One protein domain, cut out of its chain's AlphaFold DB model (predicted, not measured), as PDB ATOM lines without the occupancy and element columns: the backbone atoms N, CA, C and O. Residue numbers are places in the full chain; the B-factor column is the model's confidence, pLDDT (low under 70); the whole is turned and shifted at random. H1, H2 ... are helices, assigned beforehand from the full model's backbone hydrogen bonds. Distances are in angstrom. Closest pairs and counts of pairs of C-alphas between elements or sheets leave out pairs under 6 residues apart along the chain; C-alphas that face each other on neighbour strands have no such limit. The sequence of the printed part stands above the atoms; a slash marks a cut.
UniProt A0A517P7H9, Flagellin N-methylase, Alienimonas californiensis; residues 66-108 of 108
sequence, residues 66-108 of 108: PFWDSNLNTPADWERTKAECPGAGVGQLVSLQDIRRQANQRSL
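What this domain is: This is residues 66 to 108 of the 108 residues of the protein "Flagellin N-methylase" of Alienimonas californiensis (UniProt A0A517P7H9). The printed part makes a ring of three helices: short H1 and longer H2 meet at a corner, a long link arches away from H2, and H3 brings the backbone back near H1. Residues 91 to 97 stick out. The 43 residues, with H1, H2 and H3 in that order and no named strand, are all helix by class and compact, with a radius of gyration of the C-alphas of 10.3 A and spans of 27 by 21 by 14 A.

Where its parts are: H1 is residues 69 to 72, from C-alpha 69 at (142.067, 120.576, 128.245), 5.0 A long. H2, residues 75 to 84, measures 14.7 A. H3, residues 96 to 104, measures 12.2 A and ends at C-alpha 104 at (139.370, 127.556, 124.402).

How they stand to each other: H1 and H2 touch only at the corner by their tight link; their closest C-alphas, of Asn 71 and Asp 77, are 5.0 A apart. H1 and H3 are close but not clearly touching, with the closest C-alphas, of Asp 69 and Ala 103, 6.1 A apart. H2 and H3 are apart. Every O i to N i+4 pair is within hydrogen-bond range in H2 and H3; H1 is too short for one.

The domain as a whole: The farthest C-alphas, of Ala 83 and Leu 108, are 27.9 A apart. The printed part has no cut; the link from H2 to H3 is long, with 11 residues. Residues 107 to 108 are under pLDDT 70.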
ATOM      1  N   PRO A  66     139.510 115.767 119.890       95.56
ATOM      2  CA  PRO A  66     140.072 115.323 121.170       95.56
ATOM      3  C   PRO A  66     140.865 116.402 121.933       95.56
ATOM      4  O   PRO A  66     141.496 116.080 122.936       95.56
ATOM      5  N   PHE A  67     140.856 117.664 121.497       95.75
ATOM      6  CA  PHE A  67     141.651 118.776 122.053       95.75
ATOM      7  C   PHE A  67     141.047 119.397 123.313       95.75
ATOM      8  O   PHE A  67     141.047 120.605 123.524       95.75
ATOM      9  N   TRP A  68     140.492 118.545 124.152       95.12
ATOM     10  CA  TRP A  68     139.982 118.909 125.454       95.12
ATOM     11  C   TRP A  68     141.140 119.226 126.402       95.12
ATOM     12  O   TRP A  68     142.118 118.489 126.400       95.12
ATOM     13  N   ASP A  69     141.009 120.237 127.269       93.56
ATOM     14  CA  ASP A  69     142.067 120.576 128.245       93.56
ATOM     15  C   ASP A  69     142.527 119.354 129.057       93.56
ATOM     16  O   ASP A  69     143.718 119.095 129.192       93.56
ATOM     17  N   SER A  70     141.576 118.514 129.486       93.88
ATOM     18  CA  SER A  70     141.839 117.250 130.191       93.88
ATOM     19  C   SER A  70     142.760 116.286 129.442       93.88
ATOM     20  O   SER A  70     143.433 115.485 130.078       93.88
ATOM     21  N   ASN A  71     142.774 116.357 128.113       96.25
ATOM     22  CA  ASN A  71     143.553 115.488 127.236       96.25
ATOM     23  C   ASN A  71     144.906 116.122 126.871       96.25
ATOM     24  O   ASN A  71     145.782 115.433 126.356       96.25
ATOM     25  N   LEU A  72     145.065 117.431 127.097       95.00
ATOM     26  CA  LEU A  72     146.232 118.226 126.703       95.00
ATOM     27  C   LEU A  72     147.091 118.685 127.893       95.00
ATOM     28  O   LEU A  72     148.154 119.263 127.676       95.00
ATOM     29  N   ASN A  73     146.651 118.434 129.129       94.31
ATOM     30  CA  ASN A  73     147.339 118.866 130.349       94.31
ATOM     31  C   ASN A  73     148.767 118.310 130.464       94.31
ATOM     32  O   ASN A  73     149.691 119.042 130.818       94.31
ATOM     33  N   THR A  74     148.962 117.023 130.168       97.44
ATOM     34  CA  THR A  74     150.278 116.372 130.189       97.44
ATOM     35  C   THR A  74     150.455 115.429 128.996       97.44
ATOM     36  O   THR A  74     149.466 114.934 128.448       97.44
ATOM     37  N   PRO A  75     151.704 115.088 128.616       97.25
ATOM     38  CA  PRO A  75     151.947 114.068 127.596       97.25
ATOM     39  C   PRO A  75     151.265 112.729 127.910       97.25
ATOM     40  O   PRO A  75     150.743 112.076 127.011       97.25
ATOM     41  N   ALA A  76     151.204 112.340 129.188       98.00
ATOM     42  CA  ALA A  76     150.546 111.107 129.610       98.00
ATOM     43  C   ALA A  76     149.022 111.138 129.388       98.00
ATOM     44  O   ALA A  76     148.433 110.102 129.084       98.00
ATOM     45  N   ASP A  77     148.373 112.297 129.526       97.50
ATOM     46  CA  ASP A  77     146.932 112.449 129.263       97.50
ATOM     47  C   ASP A  77     146.613 112.286 127.775       97.50
ATOM     48  O   ASP A  77     145.619 111.651 127.401       97.50
ATOM     49  N   TRP A  78     147.508 112.785 126.922       97.00
ATOM     50  CA  TRP A  78     147.402 112.605 125.482       97.00
ATOM     51  C   TRP A  78     147.591 111.142 125.072       97.00
ATOM     52  O   TRP A  78     146.795 110.615 124.294       97.00
ATOM     53  N   GLU A  79     148.583 110.444 125.634       97.12
ATOM     54  CA  GLU A  79     148.779 109.011 125.365       97.12
ATOM     55  C   GLU A  79     147.564 108.169 125.783       97.12
ATOM     56  O   GLU A  79     147.142 107.297 125.021       97.12
ATOM     57  N   ARG A  80     146.933 108.463 126.931       97.31
ATOM     58  CA  ARG A  80     145.683 107.787 127.331       97.31
ATOM     59  C   ARG A  80     144.544 108.064 126.351       97.31
ATOM     60  O   ARG A  80     143.850 107.138 125.946       97.31
ATOM     61  N   THR A  81     144.408 109.309 125.897       96.81
ATOM     62  CA  THR A  81     143.395 109.687 124.899       96.81
ATOM     63  C   THR A  81     143.567 108.905 123.592       96.81
ATOM     64  O   THR A  81     142.578 108.450 123.018       96.81
ATOM     65  N   LYS A  82     144.809 108.698 123.127       96.56
ATOM     66  CA  LYS A  82     145.103 107.872 121.940       96.56
ATOM     67  C   LYS A  82     144.793 106.389 122.143       96.56
ATOM     68  O   LYS A  82     144.395 105.726 121.191       96.56
ATOM     69  N   ALA A  83     144.964 105.871 123.359       96.12
ATOM     70  CA  ALA A  83     144.624 104.486 123.677       96.12
ATOM     71  C   ALA A  83     143.105 104.231 123.637       96.12
ATOM     72  O   ALA A  83     142.673 103.149 123.245       96.12
ATOM     73  N   GLU A  84     142.294 105.226 124.007       93.25
ATOM     74  CA  GLU A  84     140.828 105.130 124.015       93.25
ATOM     75  C   GLU A  84     140.190 105.513 122.672       93.25
ATOM     76  O   GLU A  84     139.184 104.932 122.259       93.25
ATOM     77  N   CYS A  85     140.759 106.500 121.974       92.38
ATOM     78  CA  CYS A  85     140.224 107.028 120.726       92.38
ATOM     79  C   CYS A  85     141.174 106.731 119.555       92.38
ATOM     80  O   CYS A  85     142.174 107.432 119.397       92.38
ATOM     81  N   PRO A  86     140.830 105.795 118.648       89.38
ATOM     82  CA  PRO A  86     141.709 105.412 117.538       89.38
ATOM     83  C   PRO A  86     141.935 106.535 116.511       89.38
ATOM     84  O   PRO A  86     142.825 106.434 115.673       89.38
ATOM     85  N   GLY A  87     141.123 107.596 116.550       91.62
ATOM     86  CA  GLY A  87     141.316 108.787 115.721       91.62
ATOM     87  C   GLY A  87     142.271 109.819 116.326       91.62
ATOM     88  O   GLY A  87     142.745 110.696 115.609       91.62
ATOM     89  N   ALA A  88     142.565 109.757 117.627       94.62
ATOM     90  CA  ALA A  88     143.483 110.701 118.252       94.62
ATOM     91  C   ALA A  88     144.930 110.382 117.837       94.62
ATOM     92  O   ALA A  88     145.393 109.249 117.936       94.62
ATOM     93  N   GLY A  89     145.649 111.395 117.346       92.25
ATOM     94  CA  GLY A  89     147.005 111.226 116.809       92.25
ATOM     95  C   GLY A  89     147.068 110.641 115.393       92.25
ATOM     96  O   GLY A  89     148.166 110.400 114.900       92.25
ATOM     97  N   VAL A  90     145.924 110.444 114.729       93.88
ATOM     98  CA  VAL A  90     145.827 109.947 113.350       93.88
ATOM     99  C   VAL A  90     145.141 110.996 112.471       93.88
ATOM    100  O   VAL A  90     144.163 111.618 112.878       93.88
ATOM    101  N   GLY A  91     145.625 111.174 111.241       91.31
ATOM    102  CA  GLY A  91     145.016 112.062 110.249       91.31
ATOM    103  C   GLY A  91     145.862 113.293 109.936       91.31
ATOM    104  O   GLY A  91     147.090 113.228 109.915       91.31
ATOM    105  N   GLN A  92     145.194 114.401 109.619       93.25
ATOM    106  CA  GLN A  92     145.861 115.635 109.208       93.25
ATOM    107  C   GLN A  92     146.573 116.308 110.384       93.25
ATOM    108  O   GLN A  92     146.082 116.309 111.513       93.25
ATOM    109  N   LEU A  93     147.716 116.933 110.094       94.94
ATOM    110  CA  LEU A  93     148.417 117.758 111.067       94.94
ATOM    111  C   LEU A  93     147.570 118.994 111.402       94.94
ATOM    112  O   LEU A  93     147.244 119.787 110.522       94.94
ATOM    113  N   VAL A  94     147.248 119.160 112.684       94.62
ATOM    114  CA  VAL A  94     146.539 120.331 113.214       94.62
ATOM    115  C   VAL A  94     147.559 121.259 113.867       94.62
ATOM    116  O   VAL A  94     148.381 120.815 114.669       94.62
ATOM    117  N   SER A  95     147.530 122.547 113.523       96.94
ATOM    118  CA  SER A  95     148.487 123.509 114.074       96.94
ATOM    119  C   SER A  95     148.250 123.746 115.572       96.94
ATOM    120  O   SER A  95     147.122 123.666 116.060       96.94
ATOM    121  N   LEU A  96     149.298 124.126 116.313       95.44
ATOM    122  CA  LEU A  96     149.169 124.503 117.728       95.44
ATOM    123  C   LEU A  96     148.142 125.631 117.938       95.44
ATOM    124  O   LEU A  96     147.421 125.643 118.935       95.44
ATOM    125  N   GLN A  97     148.064 126.575 116.996       96.75
ATOM    126  CA  GLN A  97     147.091 127.665 117.035       96.75
ATOM    127  C   GLN A  97     145.654 127.139 116.934       96.75
ATOM    128  O   GLN A  97     144.789 127.573 117.695       96.75
ATOM    129  N   ASP A  98     145.399 126.183 116.041       95.56
ATOM    130  CA  ASP A  98     144.078 125.573 115.878       95.56
ATOM    131  C   ASP A  98     143.689 124.709 117.079       95.56
ATOM    132  O   ASP A  98     142.528 124.733 117.489       95.56
ATOM    133  N   ILE A  99     144.648 123.981 117.663       95.00
ATOM    134  CA  ILE A  99     144.441 123.200 118.892       95.00
ATOM    135  C   ILE A  99     144.021 124.133 120.030       95.00
ATOM    136  O   ILE A  99     142.982 123.917 120.647       95.00
ATOM    137  N   ARG A 100     144.770 125.222 120.258       94.25
ATOM    138  CA  ARG A 100     144.441 126.227 121.285       94.25
ATOM    139  C   ARG A 100     143.082 126.879 121.039       94.25
ATOM    140  O   ARG A 100     142.313 127.053 121.978       94.25
ATOM    141  N   ARG A 101     142.759 127.208 119.782       94.38
ATOM    142  CA  ARG A 101     141.446 127.760 119.418       94.38
ATOM    143  C   ARG A 101     140.319 126.800 119.792       94.38
ATOM    144  O   ARG A 101     139.319 127.251 120.333       94.38
ATOM    145  N   GLN A 102     140.464 125.508 119.498       93.56
ATOM    146  CA  GLN A 102     139.447 124.504 119.816       93.56
ATOM    147  C   GLN A 102     139.321 124.267 121.323       93.56
ATOM    148  O   GLN A 102     138.204 124.262 121.829       93.56
ATOM    149  N   ALA A 103     140.437 124.141 122.042       91.88
ATOM    150  CA  ALA A 103     140.439 123.970 123.493       91.88
ATOM    151  C   ALA A 103     139.689 125.118 124.201       91.88
ATOM    152  O   ALA A 103     138.766 124.882 124.981       91.88
ATOM    153  N   ASN A 104     139.980 126.364 123.810       90.31
ATOM    154  CA  ASN A 104     139.370 127.556 124.402       90.31
ATOM    155  C   ASN A 104     137.854 127.671 124.173       90.31
ATOM    156  O   ASN A 104     137.177 128.296 124.983       90.31
ATOM    157  N   GLN A 105     137.298 127.069 123.112       87.00
ATOM    158  CA  GLN A 105     135.846 127.107 122.865       87.00
ATOM    159  C   GLN A 105     135.040 126.422 123.972       87.00
ATOM    160  O   GLN A 105     133.856 126.699 124.110       87.00
ATOM    161  N   ARG A 106     135.654 125.510 124.739       82.69
ATOM    162  CA  ARG A 106     134.978 124.753 125.800       82.69
ATOM    163  C   ARG A 106     135.095 125.388 127.190       82.69
ATOM    164  O   ARG A 106     134.474 124.879 128.124       82.69
ATOM    165  N   SER A 107     135.926 126.420 127.314       64.38
ATOM    166  CA  SER A 107     136.235 127.126 128.567       64.38
ATOM    167  C   SER A 107     135.478 128.453 128.701       64.38
ATOM    168  O   SER A 107     135.634 129.144 129.707       64.38
ATOM    169  N   LEU A 108     134.662 128.779 127.693       50.41
ATOM    170  CA  LEU A 108     133.644 129.828 127.678       50.41
ATOM    171  C   LEU A 108     132.284 129.221 128.045       50.41
ATOM    172  O   LEU A 108     131.508 129.925 128.724       50.41
TER     173      LEU A 108